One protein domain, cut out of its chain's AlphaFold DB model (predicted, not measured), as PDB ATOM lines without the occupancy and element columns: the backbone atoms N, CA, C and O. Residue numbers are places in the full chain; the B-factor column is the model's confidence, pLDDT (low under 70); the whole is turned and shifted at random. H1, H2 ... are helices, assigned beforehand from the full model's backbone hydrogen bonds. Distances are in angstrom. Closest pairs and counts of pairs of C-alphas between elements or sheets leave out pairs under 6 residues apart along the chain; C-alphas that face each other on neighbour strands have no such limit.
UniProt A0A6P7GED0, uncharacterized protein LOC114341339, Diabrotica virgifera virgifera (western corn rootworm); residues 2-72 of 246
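What this domain is: This is residues 2 to 72 of the 246 residues of the protein "uncharacterized protein LOC114341339" of Diabrotica virgifera virgifera (western corn rootworm) (UniProt A0A6P7GED0). Three separate helices are strung out as an open zigzag: the long straight helix H1 makes one arm, the short H2 folds back from its far end to make a V with it, and, after a long loop, H3 sticks out on the side away from H1, running roughly the way H1 does. No helix touches another, and no core is formed. The printed part has 71 residues with three named helices, in the order H1, H2, H3, and no named strand; the class is all helix. It is extended, with a radius of gyration of the C-alphas of 19.3 A and spans of 66 by 28 by 14 A.

Where its parts are: Find C-alpha 2 at (36.356, 11.315, 1.626); from there H1, residues 2 to 29, runs 42.3 A to C-alpha 29 at (1.420, 4.274, 24.414). Next look at H2, residues 33 to 42, 14.7 A long. Then find H3, residues 57 to 70, which runs 19.8 A to C-alpha 70 at (-18.371, -20.890, 11.475).

How they stand to each other: Start from H1: a tight link of 3 residues joins it to H2, yet the two are only just apart, with their closest C-alphas 8.1 A from each other. H3 is apart from H1 and from H2. Residues 2 to 26 of H1 stand free, as do residues 49 to 72, of which 57 to 70 belong to H3. Every O i to N i+4 pair is within hydrogen-bond range in H3, against 22 of 24 in H1 and 5 of 6 in H2.

The domain as a whole: The C-alphas of Arg 2 and Phe 72, the two farthest apart, are 68.0 A from each other. The printed part has no cut. Residues 43 to 56 form the long link from H2 to H3. The mean pLDDT of the printed part is 75.9; look for values under 70 at residues 29 to 31, 45 to 56, 58, 67 and 70 to 72.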
ATOM      1  N   ARG A   2      36.882  12.507   0.914       77.69
ATOM      2  CA  ARG A   2      36.356  11.315   1.626       77.69
ATOM      3  C   ARG A   2      35.796  11.580   3.039       77.69
ATOM      4  O   ARG A   2      34.873  10.893   3.456       77.69
ATOM      5  N   SER A   3      36.295  12.604   3.736       81.44
ATOM      6  CA  SER A   3      35.857  12.935   5.106       81.44
ATOM      7  C   SER A   3      34.409  13.456   5.179       81.44
ATOM      8  O   SER A   3      33.651  13.076   6.069       81.44
ATOM      9  N   GLY A   4      33.965  14.245   4.192       90.19
ATOM     10  CA  GLY A   4      32.604  14.807   4.186       90.19
ATOM     11  C   GLY A   4      31.500  13.760   3.995       90.19
ATOM     12  O   GLY A   4      30.420  13.887   4.563       90.19
ATOM     13  N   VAL A   5      31.778  12.686   3.248       92.62
ATOM     14  CA  VAL A   5      30.792  11.623   2.987       92.62
ATOM     15  C   VAL A   5      30.518  10.809   4.256       92.62
ATOM     16  O   VAL A   5      29.360  10.546   4.573       92.62
ATOM     17  N   MET A   6      31.559  10.487   5.033       91.19
ATOM     18  CA  MET A   6      31.425   9.794   6.324       91.19
ATOM     19  C   MET A   6      30.550  10.580   7.313       91.19
ATOM     20  O   MET A   6      29.694   9.995   7.978       91.19
ATOM     21  N   LEU A   7      30.697  11.910   7.363       92.94
ATOM     22  CA  LEU A   7      29.897  12.772   8.240       92.94
ATOM     23  C   LEU A   7      28.396  12.688   7.913       92.94
ATOM     24  O   LEU A   7      27.568  12.535   8.809       92.94
ATOM     25  N   ILE A   8      28.041  12.722   6.626       91.94
ATOM     26  CA  ILE A   8      26.643  12.649   6.177       91.94
ATOM     27  C   ILE A   8      26.019  11.295   6.548       91.94
ATOM     28  O   ILE A   8      24.864  11.247   6.980       91.94
ATOM     29  N   PHE A   9      26.771  10.197   6.433       90.38
ATOM     30  CA  PHE A   9      26.303   8.873   6.853       90.38
ATOM     31  C   PHE A   9      26.060   8.794   8.362       90.38
ATOM     32  O   PHE A   9      25.032   8.258   8.785       90.38
ATOM     33  N   HIS A  10      26.951   9.364   9.175       90.06
ATOM     34  CA  HIS A  10      26.768   9.403  10.625       90.06
ATOM     35  C   HIS A  10      25.552  10.235  11.033       90.06
ATOM     36  O   HIS A  10      24.744   9.760  11.830       90.06
ATOM     37  N   ILE A  11      25.359  11.414  10.436       93.00
ATOM     38  CA  ILE A  11      24.190  12.264  10.708       93.00
ATOM     39  C   ILE A  11      22.895  11.526  10.349       93.00
ATOM     40  O   ILE A  11      21.977  11.457  11.166       93.00
ATOM     41  N   LYS A  12      22.831  10.889   9.171       91.31
ATOM     42  CA  LYS A  12      21.660  10.097   8.761       91.31
ATOM     43  C   LYS A  12      21.379   8.938   9.715       91.31
ATOM     44  O   LYS A  12      20.222   8.698  10.055       91.31
ATOM     45  N   ARG A  13      22.420   8.235  10.170       90.25
ATOM     46  CA  ARG A  13      22.279   7.115  11.107       90.25
ATOM     47  C   ARG A  13      21.771   7.585  12.469       90.25
ATOM     48  O   ARG A  13      20.869   6.960  13.013       90.25
ATOM     49  N   VAL A  14      22.297   8.694  12.989       93.25
ATOM     50  CA  VAL A  14      21.855   9.267  14.270       93.25
ATOM     51  C   VAL A  14      20.399   9.720  14.188       93.25
ATOM     52  O   VAL A  14      19.614   9.344  15.053       93.25
ATOM     53  N   ILE A  15      20.014  10.436  13.126       92.81
ATOM     54  CA  ILE A  15      18.626  10.882  12.915       92.81
ATOM     55  C   ILE A  15      17.678   9.683  12.775       92.81
ATOM     56  O   ILE A  15      16.602   9.664  13.362       92.81
ATOM     57  N   SER A  16      18.071   8.651  12.026       90.75
ATOM     58  CA  SER A  16      17.246   7.452  11.864       90.75
ATOM     59  C   SER A  16      17.018   6.734  13.196       90.75
ATOM     60  O   SER A  16      15.885   6.364  13.503       90.75
ATOM     61  N   VAL A  17      18.064   6.588  14.016       90.31
ATOM     62  CA  VAL A  17      17.969   5.937  15.331       90.31
ATOM     63  C   VAL A  17      17.115   6.759  16.298       90.31
ATOM     64  O   VAL A  17      16.276   6.186  16.992       90.31
ATOM     65  N   THR A  18      17.266   8.086  16.338       90.94
ATOM     66  CA  THR A  18      16.447   8.934  17.219       90.94
ATOM     67  C   THR A  18      14.977   8.926  16.815       90.94
ATOM     68  O   THR A  18      14.121   8.763  17.683       90.94
ATOM     69  N   VAL A  19      14.668   8.998  15.517       91.19
ATOM     70  CA  VAL A  19      13.289   8.863  15.016       91.19
ATOM     71  C   VAL A  19      12.707   7.504  15.406       91.19
ATOM     72  O   VAL A  19      11.588   7.446  15.914       91.19
ATOM     73  N   LEU A  20      13.470   6.418  15.256       86.50
ATOM     74  CA  LEU A  20      13.013   5.076  15.620       86.50
ATOM     75  C   LEU A  20      12.719   4.951  17.126       86.50
ATOM     76  O   LEU A  20      11.718   4.348  17.507       86.50
ATOM     77  N   LEU A  21      13.552   5.549  17.984       86.75
ATOM     78  CA  LEU A  21      13.353   5.542  19.438       86.75
ATOM     79  C   LEU A  21      12.137   6.369  19.870       86.75
ATOM     80  O   LEU A  21      11.390   5.942  20.754       86.75
ATOM     81  N   VAL A  22      11.917   7.532  19.249       88.31
ATOM     82  CA  VAL A  22      10.741   8.374  19.519       88.31
ATOM     83  C   VAL A  22       9.470   7.653  19.079       88.31
ATOM     84  O   VAL A  22       8.532   7.532  19.866       88.31
ATOM     85  N   VAL A  23       9.463   7.093  17.867       84.19
ATOM     86  CA  VAL A  23       8.336   6.310  17.344       84.19
ATOM     87  C   VAL A  23       8.088   5.072  18.209       84.19
ATOM     88  O   VAL A  23       6.949   4.817  18.578       84.19
ATOM     89  N   GLY A  24       9.131   4.348  18.626       79.75
ATOM     90  CA  GLY A  24       9.011   3.184  19.510       79.75
ATOM     91  C   GLY A  24       8.400   3.517  20.876       79.75
ATOM     92  O   GLY A  24       7.537   2.784  21.364       79.75
ATOM     93  N   ARG A  25       8.776   4.659  21.473       81.62
ATOM     94  CA  ARG A  25       8.145   5.156  22.708       81.62
ATOM     95  C   ARG A  25       6.682   5.536  22.496       81.62
ATOM     96  O   ARG A  25       5.855   5.222  23.348       81.62
ATOM     97  N   TYR A  26       6.360   6.147  21.359       77.56
ATOM     98  CA  TYR A  26       4.988   6.515  21.013       77.56
ATOM     99  C   TYR A  26       4.106   5.280  20.769       77.56
ATOM    100  O   TYR A  26       2.974   5.222  21.241       77.56
ATOM    101  N   ILE A  27       4.643   4.246  20.112       73.25
ATOM    102  CA  ILE A  27       3.945   2.978  19.859       73.25
ATOM    103  C   ILE A  27       3.586   2.272  21.170       73.25
ATOM    104  O   ILE A  27       2.484   1.741  21.276       73.25
ATOM    105  N   LYS A  28       4.456   2.317  22.192       72.31
ATOM    106  CA  LYS A  28       4.164   1.724  23.511       72.31
ATOM    107  C   LYS A  28       2.902   2.316  24.158       72.31
ATOM    108  O   LYS A  28       2.241   1.625  24.925       72.31
ATOM    109  N   HIS A  29       2.566   3.567  23.841       67.94
ATOM    110  CA  HIS A  29       1.420   4.274  24.414       67.94
ATOM    111  C   HIS A  29       0.143   4.185  23.559       67.94
ATOM    112  O   HIS A  29      -0.948   4.495  24.039       67.94
ATOM    113  N   ILE A  30       0.246   3.741  22.300       64.69
ATOM    114  CA  ILE A  30      -0.913   3.521  21.429       64.69
ATOM    115  C   ILE A  30      -1.481   2.128  21.726       64.69
ATOM    116  O   ILE A  30      -1.152   1.135  21.084       64.69
ATOM    117  N   THR A  31      -2.400   2.053  22.685       62.25
ATOM    118  CA  THR A  31      -3.194   0.844  22.988       62.25
ATOM    119  C   THR A  31      -4.217   0.504  21.891       62.25
ATOM    120  O   THR A  31      -4.789  -0.586  21.863       62.25
ATOM    121  N   SER A  32      -4.430   1.407  20.931       71.69
ATOM    122  CA  SER A  32      -5.382   1.238  19.833       71.69
ATOM    123  C   SER A  32      -4.773   0.482  18.647       71.69
ATOM    124  O   SER A  32      -4.161   1.063  17.745       71.69
ATOM    125  N   ARG A  33      -5.042  -0.829  18.581       72.25
ATOM    126  CA  ARG A  33      -4.718  -1.678  17.414       72.25
ATOM    127  C   ARG A  33      -5.283  -1.122  16.093       72.25
ATOM    128  O   ARG A  33      -4.693  -1.329  15.035       72.25
ATOM    129  N   LYS A  34      -6.401  -0.381  16.144       79.31
ATOM    130  CA  LYS A  34      -7.073   0.199  14.964       79.31
ATOM    131  C   LYS A  34      -6.277   1.341  14.322       79.31
ATOM    132  O   LYS A  34      -6.315   1.487  13.102       79.31
ATOM    133  N   LEU A  35      -5.568   2.150  15.113       76.19
ATOM    134  CA  LEU A  35      -4.751   3.251  14.586       76.19
ATOM    135  C   LEU A  35      -3.440   2.740  13.988       76.19
ATOM    136  O   LEU A  35      -3.055   3.180  12.907       76.19
ATOM    137  N   PHE A  36      -2.812   1.755  14.636       76.69
ATOM    138  CA  PHE A  36      -1.565   1.159  14.157       76.69
ATOM    139  C   PHE A  36      -1.725   0.520  12.771       76.69
ATOM    140  O   PHE A  36      -0.904   0.755  11.890       76.69
ATOM    141  N   GLY A  37      -2.836  -0.190  12.532       77.81
ATOM    142  CA  GLY A  37      -3.146  -0.746  11.212       77.81
ATOM    143  C   GLY A  37      -3.294   0.324  10.122       77.81
ATOM    144  O   GLY A  37      -2.741   0.179   9.038       77.81
ATOM    145  N   LYS A  38      -3.976   1.443  10.413       81.00
ATOM    146  CA  LYS A  38      -4.138   2.548   9.449       81.00
ATOM    147  C   LYS A  38      -2.816   3.252   9.131       81.00
ATOM    148  O   LYS A  38      -2.617   3.670   7.994       81.00
ATOM    149  N   ILE A  39      -1.935   3.392  10.121       78.88
ATOM    150  CA  ILE A  39      -0.609   3.999   9.947       78.88
ATOM    151  C   ILE A  39       0.302   3.065   9.147       78.88
ATOM    152  O   ILE A  39       0.942   3.521   8.206       78.88
ATOM    153  N   LEU A  40       0.298   1.761   9.451       77.31
ATOM    154  CA  LEU A  40       1.059   0.754   8.705       77.31
ATOM    155  C   LEU A  40       0.690   0.715   7.219       77.31
ATOM    156  O   LEU A  40       1.579   0.642   6.381       77.31
ATOM    157  N   ILE A  41      -0.602   0.815   6.893       79.56
ATOM    158  CA  ILE A  41      -1.079   0.825   5.499       79.56
ATOM    159  C   ILE A  41      -0.683   2.121   4.769       79.56
ATOM    160  O   ILE A  41      -0.475   2.106   3.560       79.56
ATOM    161  N   LYS A  42      -0.571   3.246   5.486       80.38
ATOM    162  CA  LYS A  42      -0.193   4.547   4.910       80.38
ATOM    163  C   LYS A  42       1.318   4.755   4.767       80.38
ATOM    164  O   LYS A  42       1.720   5.767   4.196       80.38
ATOM    165  N   LEU A  43       2.156   3.857   5.289       76.56
ATOM    166  CA  LEU A  43       3.606   3.992   5.160       76.56
ATOM    167  C   LEU A  43       4.040   3.736   3.706       76.56
ATOM    168  O   LEU A  43       3.555   2.793   3.077       76.56
ATOM    169  N   PRO A  44       4.954   4.556   3.156       76.44
ATOM    170  CA  PRO A  44       5.456   4.351   1.809       76.44
ATOM    171  C   PRO A  44       6.169   2.998   1.705       76.44
ATOM    172  O   PRO A  44       6.821   2.534   2.644       76.44
ATOM    173  N   SER A  45       6.053   2.374   0.533       62.66
ATOM    174  CA  SER A  45       6.477   0.994   0.240       62.66
ATOM    175  C   SER A  45       7.964   0.700   0.483       62.66
ATOM    176  O   SER A  45       8.373  -0.458   0.480       62.66
ATOM    177  N   CYS A  46       8.779   1.724   0.727       67.75
ATOM    178  CA  CYS A  46      10.213   1.629   0.962       67.75
ATOM    179  C   CYS A  46      10.609   1.201   2.386       67.75
ATOM    180  O   CYS A  46      11.738   0.755   2.574       67.75
ATOM    181  N   PHE A  47       9.723   1.300   3.385       66.44
ATOM    182  CA  PHE A  47      10.080   0.962   4.775       66.44
ATOM    183  C   PHE A  47      10.058  -0.540   5.082       66.44
ATOM    184  O   PHE A  47      10.689  -0.981   6.041       66.44
ATOM    185  N   PHE A  48       9.367  -1.336   4.266       67.44
ATOM    186  CA  PHE A  48       9.149  -2.760   4.516       67.44
ATOM    187  C   PHE A  48       9.417  -3.591   3.262       67.44
ATOM    188  O   PHE A  48       8.540  -4.294   2.767       67.44
ATOM    189  N   VAL A  49      10.648  -3.526   2.754       53.12
ATOM    190  CA  VAL A  49      11.070  -4.272   1.552       53.12
ATOM    191  C   VAL A  49      10.861  -5.790   1.716       53.12
ATOM    192  O   VAL A  49      10.573  -6.483   0.748       53.12
ATOM    193  N   THR A  50      10.913  -6.299   2.952       48.91
ATOM    194  CA  THR A  50      10.788  -7.729   3.296       48.91
ATOM    195  C   THR A  50       9.507  -8.116   4.040       48.91
ATOM    196  O   THR A  50       9.256  -9.304   4.206       48.91
ATOM    197  N   TYR A  51       8.663  -7.160   4.447       54.53
ATOM    198  CA  TYR A  51       7.389  -7.446   5.134       54.53
ATOM    199  C   TYR A  51       6.174  -7.179   4.246       54.53
ATOM    200  O   TYR A  51       5.116  -6.766   4.727       54.53
ATOM    201  N   ARG A  52       6.274  -7.482   2.947       48.75
ATOM    202  CA  ARG A  52       5.067  -7.832   2.200       48.75
ATOM    203  C   ARG A  52       4.554  -9.150   2.770       48.75
ATOM    204  O   ARG A  52       4.818 -10.223   2.241       48.75
ATOM    205  N   ILE A  53       3.769  -9.055   3.839       52.06
ATOM    206  CA  ILE A  53       2.650  -9.969   3.999       52.06
ATOM    207  C   ILE A  53       1.829  -9.707   2.740       52.06
ATOM    208  O   ILE A  53       1.123  -8.704   2.649       52.06
ATOM    209  N   VAL A  54       2.039 -10.521   1.704       50.19
ATOM    210  CA  VAL A  54       1.141 -10.571   0.558       50.19
ATOM    211  C   VAL A  54      -0.145 -11.104   1.152       50.19
ATOM    212  O   VAL A  54      -0.347 -12.310   1.275       50.19
ATOM    213  N   VAL A  55      -0.968 -10.187   1.648       53.94
ATOM    214  CA  VAL A  55      -2.314 -10.510   2.070       53.94
ATOM    215  C   VAL A  55      -3.047 -10.756   0.762       53.94
ATOM    216  O   VAL A  55      -3.581  -9.836   0.154       53.94
ATOM    217  N   ASN A  56      -2.921 -11.981   0.247       62.91
ATOM    218  CA  ASN A  56      -3.603 -12.390  -0.965       62.91
ATOM    219  C   ASN A  56      -5.092 -12.155  -0.711       62.91
ATOM    220  O   ASN A  56      -5.642 -12.656   0.272       62.91
ATOM    221  N   GLU A  57      -5.723 -11.349  -1.557       72.38
ATOM    222  CA  GLU A  57      -7.120 -10.954  -1.406       72.38
ATOM    223  C   GLU A  57      -8.032 -12.186  -1.320       72.38
ATOM    224  O   GLU A  57      -8.947 -12.230  -0.499       72.38
ATOM    225  N   GLN A  58      -7.662 -13.263  -2.021       69.12
ATOM    226  CA  GLN A  58      -8.319 -14.567  -1.941       69.12
ATOM    227  C   GLN A  58      -8.239 -15.198  -0.543       69.12
ATOM    228  O   GLN A  58      -9.203 -15.804  -0.089       69.12
ATOM    229  N   ILE A  59      -7.122 -15.033   0.176       71.12
ATOM    230  CA  ILE A  59      -6.959 -15.524   1.555       71.12
ATOM    231  C   ILE A  59      -7.807 -14.685   2.520       71.12
ATOM    232  O   ILE A  59      -8.356 -15.223   3.484       71.12
ATOM    233  N   ILE A  60      -7.952 -13.378   2.275       74.31
ATOM    234  CA  ILE A  60      -8.846 -12.518   3.068       74.31
ATOM    235  C   ILE A  60     -10.299 -12.937   2.850       74.31
ATOM    236  O   ILE A  60     -11.027 -13.134   3.824       74.31
ATOM    237  N   GLU A  61     -10.719 -13.099   1.596       77.69
ATOM    238  CA  GLU A  61     -12.075 -13.524   1.259       77.69
ATOM    239  C   GLU A  61     -12.379 -14.929   1.768       77.69
ATOM    240  O   GLU A  61     -13.445 -15.144   2.344       77.69
ATOM    241  N   PHE A  62     -11.439 -15.863   1.633       79.44
ATOM    242  CA  PHE A  62     -11.575 -17.214   2.162       79.44
ATOM    243  C   PHE A  62     -11.751 -17.194   3.681       79.44
ATOM    244  O   PHE A  62     -12.728 -17.733   4.190       79.44
ATOM    245  N   ASN A  63     -10.888 -16.488   4.420       71.25
ATOM    246  CA  ASN A  63     -11.021 -16.377   5.876       71.25
ATOM    247  C   ASN A  63     -12.307 -15.657   6.301       71.25
ATOM    248  O   ASN A  63     -12.894 -15.984   7.333       71.25
ATOM    249  N   ARG A  64     -12.769 -14.677   5.516       78.69
ATOM    250  CA  ARG A  64     -14.048 -13.998   5.747       78.69
ATOM    251  C   ARG A  64     -15.224 -14.954   5.544       78.69
ATOM    252  O   ARG A  64     -16.114 -14.967   6.388       78.69
ATOM    253  N   LYS A  65     -15.203 -15.770   4.484       83.19
ATOM    254  CA  LYS A  65     -16.207 -16.813   4.223       83.19
ATOM    255  C   LYS A  65     -16.197 -17.880   5.313       83.19
ATOM    256  O   LYS A  65     -17.251 -18.187   5.850       83.19
ATOM    257  N   VAL A  66     -15.023 -18.369   5.716       75.75
ATOM    258  CA  VAL A  66     -14.882 -19.344   6.811       75.75
ATOM    259  C   VAL A  66     -15.445 -18.785   8.118       75.75
ATOM    260  O   VAL A  66     -16.186 -19.477   8.802       75.75
ATOM    261  N   ARG A  67     -15.186 -17.517   8.457       68.81
ATOM    262  CA  ARG A  67     -15.780 -16.896   9.656       68.81
ATOM    263  C   ARG A  67     -17.296 -16.747   9.583       68.81
ATOM    264  O   ARG A  67     -17.942 -16.848  10.616       68.81
ATOM    265  N   GLN A  68     -17.852 -16.485   8.403       76.88
ATOM    266  CA  GLN A  68     -19.304 -16.440   8.214       76.88
ATOM    267  C   GLN A  68     -19.926 -17.833   8.335       76.88
ATOM    268  O   GLN A  68     -20.983 -17.968   8.932       76.88
ATOM    269  N   LEU A  69     -19.236 -18.858   7.831       72.56
ATOM    270  CA  LEU A  69     -19.685 -20.246   7.899       72.56
ATOM    271  C   LEU A  69     -19.611 -20.814   9.325       72.56
ATOM    272  O   LEU A  69     -20.482 -21.561   9.740       72.56
ATOM    273  N   VAL A  70     -18.582 -20.436  10.088       69.44
ATOM    274  CA  VAL A  70     -18.371 -20.890  11.475       69.44
ATOM    275  C   VAL A  70     -19.160 -20.039  12.487       69.44
ATOM    276  O   VAL A  70     -19.271 -20.400  13.655       69.44
ATOM    277  N   GLY A  71     -19.711 -18.895  12.072       61.62
ATOM    278  CA  GLY A  71     -20.156 -17.832  12.974       61.62
ATOM    279  C   GLY A  71     -21.612 -17.398  12.835       61.62
ATOM    280  O   GLY A  71     -21.845 -16.192  12.811       61.62
ATOM    281  N   PHE A  72     -22.573 -18.326  12.785       50.03
ATOM    282  CA  PHE A  72     -23.993 -17.974  12.972       50.03
ATOM    283  C   PHE A  72     -24.761 -18.837  13.987       50.03
ATOM    284  O   PHE A  72     -25.685 -18.320  14.608       50.03
TER     285      PHE A  72